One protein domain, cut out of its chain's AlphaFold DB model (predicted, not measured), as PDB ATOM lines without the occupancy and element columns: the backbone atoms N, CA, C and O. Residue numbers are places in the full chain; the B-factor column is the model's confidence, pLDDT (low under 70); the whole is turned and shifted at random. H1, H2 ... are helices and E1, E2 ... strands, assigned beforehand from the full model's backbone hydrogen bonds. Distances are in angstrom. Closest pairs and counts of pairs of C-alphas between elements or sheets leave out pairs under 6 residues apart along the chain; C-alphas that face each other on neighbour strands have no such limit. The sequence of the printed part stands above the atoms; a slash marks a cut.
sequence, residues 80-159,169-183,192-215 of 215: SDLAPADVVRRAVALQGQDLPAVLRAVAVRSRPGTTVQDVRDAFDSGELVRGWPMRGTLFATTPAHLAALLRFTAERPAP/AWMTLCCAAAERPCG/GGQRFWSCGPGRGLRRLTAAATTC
ATOM      1  N   SER A  80     230.411 179.403 277.138       95.81
ATOM      2  CA  SER A  80     229.457 178.849 276.177       95.81
ATOM      3  C   SER A  80     230.051 178.922 274.773       95.81
ATOM      4  O   SER A  80     230.934 179.741 274.552       95.81
ATOM      5  N   ASP A  81     229.521 178.144 273.831       96.69
ATOM      6  CA  ASP A  81     229.867 178.237 272.402       96.69
ATOM      7  C   ASP A  81     228.838 179.057 271.607       96.69
ATOM      8  O   ASP A  81     228.777 179.005 270.378       96.69
ATOM      9  N   LEU A  82     227.990 179.818 272.305       97.88
ATOM     10  CA  LEU A  82     226.894 180.555 271.690       97.88
ATOM     11  C   LEU A  82     227.381 181.833 271.006       97.88
ATOM     12  O   LEU A  82     228.278 182.533 271.486       97.88
ATOM     13  N   ALA A  83     226.731 182.178 269.896       97.69
ATOM     14  CA  ALA A  83     226.885 183.480 269.266       97.69
ATOM     15  C   ALA A  83     226.250 184.594 270.133       97.69
ATOM     16  O   ALA A  83     225.345 184.315 270.929       97.69
ATOM     17  N   PRO A  84     226.656 185.869 269.960       97.44
ATOM     18  CA  PRO A  84     226.122 186.998 270.730       97.44
ATOM     19  C   PRO A  84     224.591 187.070 270.790       97.44
ATOM     20  O   PRO A  84     224.017 187.291 271.860       97.44
ATOM     21  N   ALA A  85     223.916 186.845 269.660       96.62
ATOM     22  CA  ALA A  85     222.460 186.864 269.590       96.62
ATOM     23  C   ALA A  85     221.821 185.757 270.443       96.62
ATOM     24  O   ALA A  85     220.826 185.994 271.131       96.62
ATOM     25  N   ASP A  86     222.417 184.565 270.464       97.94
ATOM     26  CA  ASP A  86     221.909 183.409 271.205       97.94
ATOM     27  C   ASP A  86     222.163 183.512 272.706       97.94
ATOM     28  O   ASP A  86     221.317 183.102 273.506       97.94
ATOM     29  N   VAL A  87     223.264 184.150 273.108       97.88
ATOM     30  CA  VAL A  87     223.500 184.547 274.503       97.88
ATOM     31  C   VAL A  87     222.369 185.443 275.005       97.88
ATOM     32  O   VAL A  87     221.794 185.187 276.067       97.88
ATOM     33  N   VAL A  88     222.021 186.486 274.244       97.12
ATOM     34  CA  VAL A  88     220.944 187.414 274.619       97.12
ATOM     35  C   VAL A  88     219.580 186.731 274.544       97.12
ATOM     36  O   VAL A  88     218.746 186.949 275.421       97.12
ATOM     37  N   ARG A  89     219.357 185.859 273.552       96.31
ATOM     38  CA  ARG A  89     218.145 185.040 273.441       96.31
ATOM     39  C   ARG A  89     217.955 184.184 274.691       96.31
ATOM     40  O   ARG A  89     216.891 184.228 275.293       96.31
ATOM     41  N   ARG A  90     218.997 183.482 275.141       96.56
ATOM     42  CA  ARG A  90     218.960 182.683 276.373       96.56
ATOM     43  C   ARG A  90     218.720 183.540 277.615       96.56
ATOM     44  O   ARG A  90     217.965 183.140 278.494       96.56
ATOM     45  N   ALA A  91     219.360 184.704 277.700       95.75
ATOM     46  CA  ALA A  91     219.180 185.623 278.821       95.75
ATOM     47  C   ALA A  91     217.805 186.315 278.823       95.75
ATOM     48  O   ALA A  91     217.442 186.916 279.833       95.75
ATOM     49  N   VAL A  92     217.064 186.250 277.708       95.75
ATOM     50  CA  VAL A  92     215.850 187.019 277.378       95.75
ATOM     51  C   VAL A  92     216.117 188.522 277.267       95.75
ATOM     52  O   VAL A  92     215.782 189.140 276.255       95.75
ATOM     53  N   ALA A  93     216.730 189.123 278.285       93.50
ATOM     54  CA  ALA A  93     217.092 190.530 278.316       93.50
ATOM     55  C   ALA A  93     218.289 190.787 279.249       93.50
ATOM     56  O   ALA A  93     218.360 190.262 280.360       93.50
ATOM     57  N   LEU A  94     219.202 191.666 278.833       95.50
ATOM     58  CA  LEU A  94     220.312 192.174 279.648       95.50
ATOM     59  C   LEU A  94     220.164 193.683 279.845       95.50
ATOM     60  O   LEU A  94     219.679 194.373 278.955       95.50
ATOM     61  N   GLN A  95     220.585 194.219 280.992       93.12
ATOM     62  CA  GLN A  95     220.552 195.669 281.223       93.12
ATOM     63  C   GLN A  95     221.388 196.392 280.162       93.12
ATOM     64  O   GLN A  95     222.566 196.095 280.003       93.12
ATOM     65  N   GLY A  96     220.771 197.334 279.447       89.81
ATOM     66  CA  GLY A  96     221.351 198.032 278.296       89.81
ATOM     67  C   GLY A  96     221.538 199.538 278.493       89.81
ATOM     68  O   GLY A  96     221.807 200.236 277.514       89.81
ATOM     69  N   GLN A  97     221.359 200.039 279.724       86.75
ATOM     70  CA  GLN A  97     221.530 201.456 280.091       86.75
ATOM     71  C   GLN A  97     222.961 201.954 279.848       86.75
ATOM     72  O   GLN A  97     223.143 203.065 279.361       86.75
ATOM     73  N   ASP A  98     223.957 201.126 280.171       89.31
ATOM     74  CA  ASP A  98     225.367 201.349 279.850       89.31
ATOM     75  C   ASP A  98     225.733 200.445 278.665       89.31
ATOM     76  O   ASP A  98     225.770 199.215 278.785       89.31
ATOM     77  N   LEU A  99     225.950 201.064 277.501       86.62
ATOM     78  CA  LEU A  99     226.256 200.344 276.270       86.62
ATOM     79  C   LEU A  99     227.615 199.615 276.349       86.62
ATOM     80  O   LEU A  99     227.638 198.406 276.115       86.62
ATOM     81  N   PRO A 100     228.739 200.267 276.713       93.56
ATOM     82  CA  PRO A 100     230.000 199.567 276.955       93.56
ATOM     83  C   PRO A 100     229.876 198.355 277.887       93.56
ATOM     84  O   PRO A 100     230.476 197.309 277.617       93.56
ATOM     85  N   ALA A 101     229.100 198.466 278.969       94.81
ATOM     86  CA  ALA A 101     228.906 197.353 279.896       94.81
ATOM     87  C   ALA A 101     228.126 196.190 279.271       94.81
ATOM     88  O   ALA A 101     228.556 195.043 279.403       94.81
ATOM     89  N   VAL A 102     227.014 196.457 278.574       96.12
ATOM     90  CA  VAL A 102     226.208 195.381 277.975       96.12
ATOM     91  C   VAL A 102     226.947 194.674 276.842       96.12
ATOM     92  O   VAL A 102     226.871 193.452 276.746       96.12
ATOM     93  N   LEU A 103     227.736 195.401 276.045       96.44
ATOM     94  CA  LEU A 103     228.549 194.803 274.982       96.44
ATOM     95  C   LEU A 103     229.569 193.805 275.550       96.44
ATOM     96  O   LEU A 103     229.628 192.659 275.109       96.44
ATOM     97  N   ARG A 104     230.317 194.202 276.591       97.38
ATOM     98  CA  ARG A 104     231.261 193.301 277.276       97.38
ATOM     99  C   ARG A 104     230.553 192.128 277.949       97.38
ATOM    100  O   ARG A 104     231.048 191.007 277.908       97.38
ATOM    101  N   ALA A 105     229.391 192.374 278.552       97.06
ATOM    102  CA  ALA A 105     228.599 191.334 279.195       97.06
ATOM    103  C   ALA A 105     228.165 190.240 278.206       97.06
ATOM    104  O   ALA A 105     228.171 189.064 278.575       97.06
ATOM    105  N   VAL A 106     227.803 190.606 276.975       97.56
ATOM    106  CA  VAL A 106     227.477 189.637 275.921       97.56
ATOM    107  C   VAL A 106     228.739 188.920 275.441       97.56
ATOM    108  O   VAL A 106     228.740 187.693 275.406       97.56
ATOM    109  N   ALA A 107     229.823 189.650 275.159       97.19
ATOM    110  CA  ALA A 107     231.073 189.063 274.669       97.19
ATOM    111  C   ALA A 107     231.639 187.997 275.628       97.19
ATOM    112  O   ALA A 107     231.902 186.879 275.206       97.19
ATOM    113  N   VAL A 108     231.712 188.286 276.936       96.56
ATOM    114  CA  VAL A 108     232.223 187.344 277.962       96.56
ATOM    115  C   VAL A 108     231.382 186.066 278.086       96.56
ATOM    116  O   VAL A 108     231.880 185.040 278.538       96.56
ATOM    117  N   ARG A 109     230.099 186.119 277.718       97.50
ATOM    118  CA  ARG A 109     229.185 184.966 277.757       97.50
ATOM    119  C   ARG A 109     229.126 184.202 276.437       97.50
ATOM    120  O   ARG A 109     228.510 183.139 276.404       97.50
ATOM    121  N   SER A 110     229.684 184.763 275.369       97.62
ATOM    122  CA  SER A 110     229.678 184.183 274.025       97.62
ATOM    123  C   SER A 110     230.850 183.218 273.845       97.62
ATOM    124  O   SER A 110     231.706 183.102 274.725       97.62
ATOM    125  N   ARG A 111     230.891 182.554 272.685       97.50
ATOM    126  CA  ARG A 111     232.010 181.702 272.264       97.50
ATOM    127  C   ARG A 111     233.376 182.360 272.495       97.50
ATOM    128  O   ARG A 111     233.506 183.573 272.264       97.50
ATOM    129  N   PRO A 112     234.401 181.588 272.897       97.00
ATOM    130  CA  PRO A 112     235.764 182.093 273.010       97.00
ATOM    131  C   PRO A 112     236.207 182.819 271.732       97.00
ATOM    132  O   PRO A 112     235.899 182.387 270.626       97.00
ATOM    133  N   GLY A 113     236.903 183.947 271.891       95.94
ATOM    134  CA  GLY A 113     237.328 184.794 270.772       95.94
ATOM    135  C   GLY A 113     236.300 185.833 270.310       95.94
ATOM    136  O   GLY A 113     236.655 186.698 269.517       95.94
ATOM    137  N   THR A 114     235.066 185.820 270.835       97.50
ATOM    138  CA  THR A 114     234.079 186.877 270.553       97.50
ATOM    139  C   THR A 114     234.573 188.231 271.063       97.50
ATOM    140  O   THR A 114     234.826 188.417 272.257       97.50
ATOM    141  N   THR A 115     234.653 189.202 270.164       97.56
ATOM    142  CA  THR A 115     235.042 190.578 270.453       97.56
ATOM    143  C   THR A 115     233.826 191.456 270.755       97.56
ATOM    144  O   THR A 115     232.675 191.120 270.482       97.56
ATOM    145  N   VAL A 116     234.074 192.650 271.302       96.62
ATOM    146  CA  VAL A 116     233.031 193.680 271.438       96.62
ATOM    147  C   VAL A 116     232.493 194.120 270.071       96.62
ATOM    148  O   VAL A 116     231.325 194.503 269.989       96.62
ATOM    149  N   GLN A 117     233.314 194.062 269.018       96.00
ATOM    150  CA  GLN A 117     232.895 194.439 267.672       96.00
ATOM    151  C   GLN A 117     231.867 193.451 267.117       96.00
ATOM    152  O   GLN A 117     230.827 193.897 266.656       96.00
ATOM    153  N   ASP A 118     232.055 192.145 267.314       96.44
ATOM    154  CA  ASP A 118     231.079 191.128 266.886       96.44
ATOM    155  C   ASP A 118     229.694 191.353 267.520       96.44
ATOM    156  O   ASP A 118     228.648 191.155 266.901       96.44
ATOM    157  N   VAL A 119     229.665 191.813 268.777       96.69
ATOM    158  CA  VAL A 119     228.409 192.169 269.453       96.69
ATOM    159  C   VAL A 119     227.806 193.445 268.857       96.69
ATOM    160  O   VAL A 119     226.586 193.532 268.722       96.69
ATOM    161  N   ARG A 120     228.629 194.442 268.507       94.06
ATOM    162  CA  ARG A 120     228.160 195.657 267.817       94.06
ATOM    163  C   ARG A 120     227.579 195.315 266.448       94.06
ATOM    164  O   ARG A 120     226.496 195.804 266.136       94.06
ATOM    165  N   ASP A 121     228.221 194.420 265.710       92.06
ATOM    166  CA  ASP A 121     227.758 193.962 264.402       92.06
ATOM    167  C   ASP A 121     226.390 193.272 264.510       92.06
ATOM    168  O   ASP A 121     225.504 193.540 263.703       92.06
ATOM    169  N   ALA A 122     226.145 192.501 265.578       93.38
ATOM    170  CA  ALA A 122     224.826 191.921 265.859       93.38
ATOM    171  C   ALA A 122     223.738 192.975 266.177       93.38
ATOM    172  O   ALA A 122     222.557 192.779 265.882       93.38
ATOM    173  N   PHE A 123     224.097 194.122 266.767       89.94
ATOM    174  CA  PHE A 123     223.169 195.258 266.893       89.94
ATOM    175  C   PHE A 123     222.936 195.969 265.554       89.94
ATOM    176  O   PHE A 123     221.852 196.499 265.302       89.94
ATOM    177  N   ASP A 124     223.954 196.001 264.699       86.25
ATOM    178  CA  ASP A 124     223.915 196.667 263.402       86.25
ATOM    179  C   ASP A 124     223.155 195.870 262.336       86.25
ATOM    180  O   ASP A 124     222.458 196.467 261.499       86.25
ATOM    181  N   SER A 125     223.229 194.538 262.412       85.25
ATOM    182  CA  SER A 125     222.425 193.595 261.629       85.25
ATOM    183  C   SER A 125     220.961 193.566 262.079       85.25
ATOM    184  O   SER A 125     220.085 193.226 261.287       85.25
ATOM    185  N   GLY A 126     220.678 193.992 263.316       86.06
ATOM    186  CA  GLY A 126     219.339 193.997 263.909       86.06
ATOM    187  C   GLY A 126     218.969 192.699 264.631       86.06
ATOM    188  O   GLY A 126     217.859 192.585 265.148       86.06
ATOM    189  N   GLU A 127     219.884 191.733 264.723       92.75
ATOM    190  CA  GLU A 127     219.693 190.533 265.551       92.75
ATOM    191  C   GLU A 127     219.506 190.888 267.031       92.75
ATOM    192  O   GLU A 127     218.742 190.239 267.754       92.75
ATOM    193  N   LEU A 128     220.176 191.958 267.463       93.12
ATOM    194  CA  LEU A 128     220.035 192.561 268.776       93.12
ATOM    195  C   LEU A 128     219.442 193.965 268.677       93.12
ATOM    196  O   LEU A 128     219.778 194.762 267.805       93.12
ATOM    197  N   VAL A 129     218.591 194.296 269.642       89.19
ATOM    198  CA  VAL A 129     217.975 195.617 269.787       89.19
ATOM    199  C   VAL A 129     218.044 196.081 271.234       89.19
ATOM    200  O   VAL A 129     218.182 195.271 272.154       89.19
ATOM    201  N   ARG A 130     217.926 197.396 271.458       88.81
ATOM    202  CA  ARG A 130     217.677 197.943 272.797       88.81
ATOM    203  C   ARG A 130     216.334 198.662 272.873       88.81
ATOM    204  O   ARG A 130     216.027 199.484 272.013       88.81
ATOM    205  N   GLY A 131     215.572 198.366 273.927       84.06
ATOM    206  CA  GLY A 131     214.271 198.979 274.219       84.06
ATOM    207  C   GLY A 131     213.950 199.024 275.716       84.06
ATOM    208  O   GLY A 131     214.742 198.560 276.538       84.06
ATOM    209  N   TRP A 132     212.785 199.565 276.085       86.06
ATOM    210  CA  TRP A 132     212.349 199.745 277.481       86.06
ATOM    211  C   TRP A 132     211.221 198.774 277.878       86.06
ATOM    212  O   TRP A 132     210.114 199.220 278.181       86.06
ATOM    213  N   PRO A 133     211.461 197.448 277.904       80.38
ATOM    214  CA  PRO A 133     210.404 196.480 278.168       80.38
ATOM    215  C   PRO A 133     209.922 196.509 279.616       80.38
ATOM    216  O   PRO A 133     208.770 196.206 279.880       80.38
ATOM    217  N   MET A 134     210.782 196.815 280.589       82.44
ATOM    218  CA  MET A 134     210.464 196.600 282.002       82.44
ATOM    219  C   MET A 134     210.901 197.785 282.853       82.44
ATOM    220  O   MET A 134     212.045 198.227 282.781       82.44
ATOM    221  N   ARG A 135     209.996 198.261 283.721       77.25
ATOM    222  CA  ARG A 135     210.293 199.189 284.835       77.25
ATOM    223  C   ARG A 135     210.983 200.504 284.421       77.25
ATOM    224  O   ARG A 135     211.654 201.122 285.241       77.25
ATOM    225  N   GLY A 136     210.819 200.945 283.172       75.56
ATOM    226  CA  GLY A 136     211.407 202.194 282.671       75.56
ATOM    227  C   GLY A 136     212.936 202.176 282.519       75.56
ATOM    228  O   GLY A 136     213.552 203.244 282.468       75.56
ATOM    229  N   THR A 137     213.562 200.996 282.440       82.69
ATOM    230  CA  THR A 137     215.001 200.847 282.158       82.69
ATOM    231  C   THR A 137     215.236 200.246 280.774       82.69
ATOM    232  O   THR A 137     214.418 199.464 280.292       82.69
ATOM    233  N   LEU A 138     216.350 200.610 280.138       87.25
ATOM    234  CA  LEU A 138     216.757 200.095 278.830       87.25
ATOM    235  C   LEU A 138     217.367 198.697 278.964       87.25
ATOM    236  O   LEU A 138     218.220 198.467 279.823       87.25
ATOM    237  N   PHE A 139     216.981 197.788 278.077       91.00
ATOM    238  CA  PHE A 139     217.511 196.431 277.988       91.00
ATOM    239  C   PHE A 139     217.969 196.117 276.568       91.00
ATOM    240  O   PHE A 139     217.312 196.527 275.616       91.00
ATOM    241  N   ALA A 140     219.053 195.354 276.441       94.19
ATOM    242  CA  ALA A 140     219.417 194.629 275.231       94.19
ATOM    243  C   ALA A 140     218.654 193.305 275.170       94.19
ATOM    244  O   ALA A 140     218.631 192.554 276.146       94.19
ATOM    245  N   THR A 141     218.024 193.029 274.038       94.06
ATOM    246  CA  THR A 141     217.190 191.845 273.830       94.06
ATOM    247  C   THR A 141     217.118 191.515 272.335       94.06
ATOM    248  O   THR A 141     217.633 192.263 271.503       94.06
ATOM    249  N   THR A 142     216.491 190.395 271.986       93.62
ATOM    250  CA  THR A 142     216.153 190.096 270.592       93.62
ATOM    251  C   THR A 142     214.843 190.799 270.218       93.62
ATOM    252  O   THR A 142     213.996 191.023 271.088       93.62
ATOM    253  N   PRO A 143     214.613 191.113 268.932       88.44
ATOM    254  CA  PRO A 143     213.347 191.682 268.470       88.44
ATOM    255  C   PRO A 143     212.108 190.907 268.939       88.44
ATOM    256  O   PRO A 143     211.135 191.503 269.402       88.44
ATOM    257  N   ALA A 144     212.164 189.575 268.867       87.50
ATOM    258  CA  ALA A 144     211.064 188.696 269.255       87.50
ATOM    259  C   ALA A 144     210.773 188.759 270.763       87.50
ATOM    260  O   ALA A 144     209.616 188.887 271.165       87.50
ATOM    261  N   HIS A 145     211.814 188.727 271.603       92.31
ATOM    262  CA  HIS A 145     211.639 188.874 273.046       92.31
ATOM    263  C   HIS A 145     211.176 190.274 273.425       92.31
ATOM    264  O   HIS A 145     210.333 190.392 274.307       92.31
ATOM    265  N   LEU A 146     211.648 191.325 272.750       87.88
ATOM    266  CA  LEU A 146     211.145 192.674 272.989       87.88
ATOM    267  C   LEU A 146     209.642 192.765 272.723       87.88
ATOM    268  O   LEU A 146     208.907 193.261 273.572       87.88
ATOM    269  N   ALA A 147     209.184 192.247 271.580       83.88
ATOM    270  CA  ALA A 147     207.766 192.221 271.238       83.88
ATOM    271  C   ALA A 147     206.951 191.435 272.279       83.88
ATOM    272  O   ALA A 147     205.914 191.911 272.737       83.88
ATOM    273  N   ALA A 148     207.433 190.262 272.701       86.81
ATOM    274  CA  ALA A 148     206.775 189.459 273.729       86.81
ATOM    275  C   ALA A 148     206.733 190.172 275.091       86.81
ATOM    276  O   ALA A 148     205.682 190.229 275.721       86.81
ATOM    277  N   LEU A 149     207.847 190.760 275.532       86.00
ATOM    278  CA  LEU A 149     207.928 191.481 276.800       86.00
ATOM    279  C   LEU A 149     206.974 192.674 276.819       86.00
ATOM    280  O   LEU A 149     206.230 192.827 277.780       86.00
ATOM    281  N   LEU A 150     206.950 193.471 275.746       83.06
ATOM    282  CA  LEU A 150     206.046 194.614 275.633       83.06
ATOM    283  C   LEU A 150     204.576 194.188 275.676       83.06
ATOM    284  O   LEU A 150     203.783 194.880 276.301       83.06
ATOM    285  N   ARG A 151     204.206 193.030 275.115       81.38
ATOM    286  CA  ARG A 151     202.836 192.502 275.259       81.38
ATOM    287  C   ARG A 151     202.437 192.273 276.719       81.38
ATOM    288  O   ARG A 151     201.272 192.451 277.040       81.38
ATOM    289  N   PHE A 152     203.377 191.909 277.592       83.31
ATOM    290  CA  PHE A 152     203.102 191.669 279.015       83.31
ATOM    291  C   PHE A 152     203.277 192.905 279.902       83.31
ATOM    292  O   PHE A 152     202.790 192.926 281.029       83.31
ATOM    293  N   THR A 153     204.008 193.923 279.445       77.94
ATOM    294  CA  THR A 153     204.378 195.074 280.280       77.94
ATOM    295  C   THR A 153     203.763 196.395 279.833       77.94
ATOM    296  O   THR A 153     203.773 197.344 280.621       77.94
ATOM    297  N   ALA A 154     203.202 196.469 278.621       64.69
ATOM    298  CA  ALA A 154     202.605 197.682 278.059       64.69
ATOM    299  C   ALA A 154     201.377 198.190 278.833       64.69
ATOM    300  O   ALA A 154     201.075 199.378 278.758       64.69
ATOM    301  N   GLU A 155     200.713 197.347 279.630       55.31
ATOM    302  CA  GLU A 155     199.601 197.776 280.495       55.31
ATOM    303  C   GLU A 155     200.051 198.708 281.631       55.31
ATOM    304  O   GLU A 155     199.229 199.385 282.250       55.31
ATOM    305  N   ARG A 156     201.360 198.797 281.909       49.94
ATOM    306  CA  ARG A 156     201.895 199.684 282.942       49.94
ATOM    307  C   ARG A 156     202.481 200.953 282.314       49.94
ATOM    308  O   ARG A 156     203.522 200.872 281.657       49.94
ATOM    309  N   PRO A 157     201.908 202.146 282.575       46.38
ATOM    310  CA  PRO A 157     202.495 203.401 282.126       46.38
ATOM    311  C   PRO A 157     203.930 203.522 282.648       46.38
ATOM    312  O   PRO A 157     204.176 203.424 283.857       46.38
ATOM    313  N   ALA A 158     204.891 203.722 281.746       51.72
ATOM    314  CA  ALA A 158     206.275 203.958 282.132       51.72
ATOM    315  C   ALA A 158     206.372 205.245 282.981       51.72
ATOM    316  O   ALA A 158     205.715 206.243 282.662       51.72
ATOM    317  N   PRO A 159     207.179 205.267 284.061       41.28
ATOM    318  CA  PRO A 159     207.392 206.482 284.832       41.28
ATOM    319  C   PRO A 159     208.021 207.563 283.946       41.28
ATOM    320  O   PRO A 159     209.024 207.339 283.266       41.28
ATOM    321  N   ALA A 169     204.645 205.839 270.563       36.44
ATOM    322  CA  ALA A 169     205.594 205.392 269.539       36.44
ATOM    323  C   ALA A 169     207.002 205.044 270.077       36.44
ATOM    324  O   ALA A 169     207.705 204.234 269.473       36.44
ATOM    325  N   TRP A 170     207.421 205.581 271.235       40.84
ATOM    326  CA  TRP A 170     208.716 205.242 271.852       40.84
ATOM    327  C   TRP A 170     208.782 203.786 272.337       40.84
ATOM    328  O   TRP A 170     209.874 203.231 272.433       40.84
ATOM    329  N   MET A 171     207.638 203.141 272.609       44.53
ATOM    330  CA  MET A 171     207.607 201.706 272.933       44.53
ATOM    331  C   MET A 171     207.943 200.827 271.715       44.53
ATOM    332  O   MET A 171     208.325 199.676 271.889       44.53
ATOM    333  N   THR A 172     207.844 201.368 270.497       44.34
ATOM    334  CA  THR A 172     208.016 200.662 269.210       44.34
ATOM    335  C   THR A 172     209.385 200.936 268.564       44.34
ATOM    336  O   THR A 172     209.815 200.207 267.665       44.34
ATOM    337  N   LEU A 173     210.092 201.976 269.017       47.69
ATOM    338  CA  LEU A 173     211.377 202.397 268.457       47.69
ATOM    339  C   LEU A 173     212.545 201.665 269.126       47.69
ATOM    340  O   LEU A 173     212.929 201.940 270.263       47.69
ATOM    341  N   CYS A 174     213.138 200.739 268.375       53.09
ATOM    342  CA  CYS A 174     214.364 200.049 268.741       53.09
ATOM    343  C   CYS A 174     215.560 200.848 268.223       53.09
ATOM    344  O   CYS A 174     215.678 201.119 267.025       53.09
ATOM    345  N   CYS A 175     216.480 201.200 269.116       53.34
ATOM    346  CA  CYS A 175     217.764 201.754 268.698       53.34
ATOM    347  C   CYS A 175     218.730 200.593 268.419       53.34
ATOM    348  O   CYS A 175     218.814 199.664 269.232       53.34
ATOM    349  N   ALA A 176     219.517 200.679 267.337       55.44
ATOM    350  CA  ALA A 176     220.789 199.950 267.262       55.44
ATOM    351  C   ALA A 176     221.719 200.422 268.410       55.44
ATOM    352  O   ALA A 176     221.284 201.131 269.323       55.44
ATOM    353  N   ALA A 177     222.991 200.026 268.433       53.12
ATOM    354  CA  ALA A 177     223.959 200.335 269.499       53.12
ATOM    355  C   ALA A 177     224.313 201.847 269.655       53.12
ATOM    356  O   ALA A 177     225.471 202.242 269.633       53.12
ATOM    357  N   ALA A 178     223.318 202.714 269.832       50.78
ATOM    358  CA  ALA A 178     223.403 204.141 270.082       50.78
ATOM    359  C   ALA A 178     223.837 204.462 271.519       50.78
ATOM    360  O   ALA A 178     223.152 204.135 272.488       50.78
ATOM    361  N   GLU A 179     224.931 205.185 271.698       42.94
ATOM    362  CA  GLU A 179     225.393 205.581 273.035       42.94
ATOM    363  C   GLU A 179     224.434 206.542 273.763       42.94
ATOM    364  O   GLU A 179     224.509 206.673 274.982       42.94
ATOM    365  N   ARG A 180     223.495 207.185 273.050       41.09
ATOM    366  CA  ARG A 180     222.529 208.136 273.623       41.09
ATOM    367  C   ARG A 180     221.087 207.828 273.191       41.09
ATOM    368  O   ARG A 180     220.865 207.608 272.001       41.09
ATOM    369  N   PRO A 181     220.097 207.866 274.109       42.53
ATOM    370  CA  PRO A 181     218.679 207.851 273.744       42.53
ATOM    371  C   PRO A 181     218.338 209.082 272.890       42.53
ATOM    372  O   PRO A 181     218.723 210.196 273.242       42.53
ATOM    373  N   CYS A 182     217.587 208.911 271.799       43.56
ATOM    374  CA  CYS A 182     217.235 209.995 270.865       43.56
ATOM    375  C   CYS A 182     216.249 211.053 271.396       43.56
ATOM    376  O   CYS A 182     215.769 211.874 270.617       43.56
ATOM    377  N   GLY A 183     215.990 211.091 272.707       39.53
ATOM    378  CA  GLY A 183     214.931 211.862 273.374       39.53
ATOM    379  C   GLY A 183     214.804 213.352 273.039       39.53
ATOM    380  O   GLY A 183     213.746 213.937 273.241       39.53
ATOM    381  N   GLY A 192     222.158 211.471 264.111       40.69
ATOM    382  CA  GLY A 192     223.620 211.295 263.988       40.69
ATOM    383  C   GLY A 192     224.162 209.981 263.398       40.69
ATOM    384  O   GLY A 192     224.924 209.303 264.078       40.69
ATOM    385  N   GLY A 193     223.779 209.608 262.170       42.28
ATOM    386  CA  GLY A 193     224.333 208.431 261.472       42.28
ATOM    387  C   GLY A 193     223.894 207.062 262.017       42.28
ATOM    388  O   GLY A 193     224.478 206.042 261.658       42.28
ATOM    389  N   GLN A 194     222.882 207.017 262.887       50.38
ATOM    390  CA  GLN A 194     222.460 205.798 263.578       50.38
ATOM    391  C   GLN A 194     221.389 205.023 262.799       50.38
ATOM    392  O   GLN A 194     220.519 205.603 262.148       50.38
ATOM    393  N   ARG A 195     221.434 203.691 262.908       52.66
ATOM    394  CA  ARG A 195     220.434 202.775 262.345       52.66
ATOM    395  C   ARG A 195     219.284 202.582 263.333       52.66
ATOM    396  O   ARG A 195     219.511 202.226 264.490       52.66
ATOM    397  N   PHE A 196     218.055 202.788 262.871       48.72
ATOM    398  CA  PHE A 196     216.848 202.565 263.665       48.72
ATOM    399  C   PHE A 196     216.066 201.381 263.127       48.72
ATOM    400  O   PHE A 196     216.029 201.134 261.919       48.72
ATOM    401  N   TRP A 197     215.412 200.672 264.037       50.66
ATOM    402  CA  TRP A 197     214.534 199.569 263.699       50.66
ATOM    403  C   TRP A 197     213.150 199.830 264.283       50.66
ATOM    404  O   TRP A 197     213.015 200.230 265.442       50.66
ATOM    405  N   SER A 198     212.115 199.604 263.479       49.62
ATOM    406  CA  SER A 198     210.742 199.554 263.979       49.62
ATOM    407  C   SER A 198     210.389 198.109 264.307       49.62
ATOM    408  O   SER A 198     210.629 197.202 263.505       49.62
ATOM    409  N   CYS A 199     209.838 197.898 265.501       45.09
ATOM    410  CA  CYS A 199     209.276 196.620 265.920       45.09
ATOM    411  C   CYS A 199     207.839 196.865 266.383       45.09
ATOM    412  O   CYS A 199     207.624 197.446 267.443       45.09
ATOM    413  N   GLY A 200     206.863 196.476 265.559       43.06
ATOM    414  CA  GLY A 200     205.437 196.621 265.855       43.06
ATOM    415  C   GLY A 200     204.768 195.262 266.083       43.06
ATOM    416  O   GLY A 200     205.210 194.269 265.504       43.06
ATOM    417  N   PRO A 201     203.693 195.185 266.886       38.00
ATOM    418  CA  PRO A 201     202.928 193.948 267.034       38.00
ATOM    419  C   PRO A 201     202.445 193.457 265.658       38.00
ATOM    420  O   PRO A 201     201.842 194.212 264.898       38.00
ATOM    421  N   GLY A 202     202.778 192.209 265.313       38.69
ATOM    422  CA  GLY A 202     202.447 191.596 264.018       38.69
ATOM    423  C   GLY A 202     203.314 192.033 262.829       38.69
ATOM    424  O   GLY A 202     203.080 191.570 261.716       38.69
ATOM    425  N   ARG A 203     204.327 192.892 263.021       44.97
ATOM    426  CA  ARG A 203     205.263 193.305 261.962       44.97
ATOM    427  C   ARG A 203     206.674 192.832 262.315       44.97
ATOM    428  O   ARG A 203     207.173 193.129 263.395       44.97
ATOM    429  N   GLY A 204     207.313 192.098 261.400       44.72
ATOM    430  CA  GLY A 204     208.725 191.723 261.529       44.72
ATOM    431  C   GLY A 204     209.633 192.950 261.671       44.72
ATOM    432  O   GLY A 204     209.234 194.065 261.328       44.72
ATOM    433  N   LEU A 205     210.848 192.745 262.181       51.56
ATOM    434  CA  LEU A 205     211.828 193.813 262.369       51.56
ATOM    435  C   LEU A 205     212.116 194.500 261.022       51.56
ATOM    436  O   LEU A 205     212.615 193.866 260.093       51.56
ATOM    437  N   ARG A 206     211.803 195.794 260.907       55.34
ATOM    438  CA  ARG A 206     212.059 196.574 259.687       55.34
ATOM    439  C   ARG A 206     213.073 197.665 259.963       55.34
ATOM    440  O   ARG A 206     212.892 198.471 260.881       55.34
ATOM    441  N   ARG A 207     214.129 197.700 259.146       53.44
ATOM    442  CA  ARG A 207     215.101 198.792 259.163       53.44
ATOM    443  C   ARG A 207     214.379 200.060 258.730       53.44
ATOM    444  O   ARG A 207     213.800 200.105 257.648       53.44
ATOM    445  N   LEU A 208     214.418 201.082 259.575       52.28
ATOM    446  CA  LEU A 208     213.930 202.403 259.217       52.28
ATOM    447  C   LEU A 208     215.013 203.083 258.379       52.28
ATOM    448  O   LEU A 208     216.111 203.362 258.864       52.28
ATOM    449  N   THR A 209     214.724 203.311 257.101       47.50
ATOM    450  CA  THR A 209     215.478 204.264 256.284       47.50
ATOM    451  C   THR A 209     215.009 205.679 256.633       47.50
ATOM    452  O   THR A 209     213.893 205.864 257.119       47.50
ATOM    453  N   ALA A 210     215.851 206.691 256.405       41.81
ATOM    454  CA  ALA A 210     215.586 208.091 256.775       41.81
ATOM    455  C   ALA A 210     214.267 208.676 256.210       41.81
ATOM    456  O   ALA A 210     213.857 209.752 256.629       41.81
ATOM    457  N   ALA A 211     213.607 207.967 255.288       31.00
ATOM    458  CA  ALA A 211     212.343 208.338 254.661       31.00
ATOM    459  C   ALA A 211     211.094 207.689 255.296       31.00
ATOM    460  O   ALA A 211     209.985 207.964 254.850       31.00
ATOM    461  N   ALA A 212     211.224 206.839 256.322       30.69
ATOM    462  CA  ALA A 212     210.073 206.231 257.003       30.69
ATOM    463  C   ALA A 212     209.416 207.227 257.983       30.69
ATOM    464  O   ALA A 212     209.366 207.015 259.193       30.69
ATOM    465  N   THR A 213     208.959 208.359 257.449       31.34
ATOM    466  CA  THR A 213     208.220 209.409 258.150       31.34
ATOM    467  C   THR A 213     206.734 209.235 257.878       31.34
ATOM    468  O   THR A 213     206.153 210.022 257.144       31.34
ATOM    469  N   THR A 214     206.110 208.192 258.429       25.89
ATOM    470  CA  THR A 214     204.685 208.224 258.816       25.89
ATOM    471  C   THR A 214     204.320 206.967 259.604       25.89
ATOM    472  O   THR A 214     204.324 205.866 259.058       25.89
ATOM    473  N   CYS A 215     204.042 207.149 260.893       23.45
ATOM    474  CA  CYS A 215     203.161 206.334 261.734       23.45
ATOM    475  C   CYS A 215     202.865 207.150 262.994       23.45
ATOM    476  O   CYS A 215     203.844 207.530 263.678       23.45
TER     477      CYS A 215
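Overview. This is residues 80 to 159, 169 to 183 and 192 to 215 of the 215 residues of an uncharacterized protein of Arthrobacter yangruifuii (UniProt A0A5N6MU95). A small three-stranded sheet, E1 - E3 - E2, lies between helices in three layers, with helices on both faces: H1 and H2 on one face, H4 along the other, while H3 crosses H1 and H2. A second small sheet, E4 - E5 - E6, packs on this body, with E4 beside E2 and E5 near the Pro 143 end of H4. The printed part has 119 residues with four named helices and six named strands, in the order H1 E1 H2 H3 E2 E3 H4 E4 E5 E6; both sheets are antiparallel and the class is mixed. The whole is compact, with a radius of gyration of the C-alphas of 13.8 A and spans of 42 by 31 by 25 A.

Arrangement. H1, residues 84 to 91, touches H2, residues 99 to 109, about perpendicular at 86 degrees; the closest C-alphas, of Pro 84 and Val 106, are 6.0 A apart. H3, residues 116 to 125, touches H2 about perpendicular at 74 degrees, the closest C-alphas being those of Leu 103 and Val 116, 5.8 A. E1, residues 93 to 95, is the antiparallel neighbour of E3, residues 137 to 141, with N 94 and O 140 2.9 A apart. E3 and E2, residues 129 to 134, form a hairpin, with N 139 and O 131 2.8 A apart. E1, H2, H3 and E2 make a split strand-helix-strand unit, two strands running the same way with E3 between them, and its crossover is right-handed. H4, residues 143 to 153, lies over E3 and E2 at a height over the sheet of 8.3 A, on the opposite face from H2. E4, residues 173 to 175, comes closest to E2 at the C-alphas of Cys 174 and Gly 131, 5.6 A. E4 and E5, residues 196 to 200, are antiparallel, with N 174 and O 197 3.0 A apart. E5 and E6, residues 203 to 208, form a hairpin, with N 208 and O 196 2.8 A apart. Every O i to N i+4 pair is within hydrogen-bond range in H1, H3 and H4; in H2, 6 of 7 are.

Along the chain. H1 begins at C-alpha 84, (226.122, 186.998, 270.730), and is 10.7 A long. H2 measures 15.7 A, H3 14.4 A, E2 14.4 A and E3 12.5 A. H4 begins at C-alpha 143, (213.347, 191.682, 268.470), and measures 15.2 A. E5 measures 13.1 A; E6, 12.9 A, ends at C-alpha 208, (213.930, 202.403, 259.217). The short strands E1 and E4 measure 6.8 A and 6.4 A.

Size, cuts and confidence. The C-alphas farthest apart, of Pro 112 and Thr 214, are 43.0 A apart. Residues 160 to 168 are not printed, with 15.4 A between C-alphas 159 and 169; residues 184 to 191 are not printed, with 12.8 A between C-alphas 183 and 192. Of the links that are printed whole, none is long. The mean pLDDT of the printed part is 74.1, and residues 154 to 159, 169 to 183 and 192 to 215 are under 70.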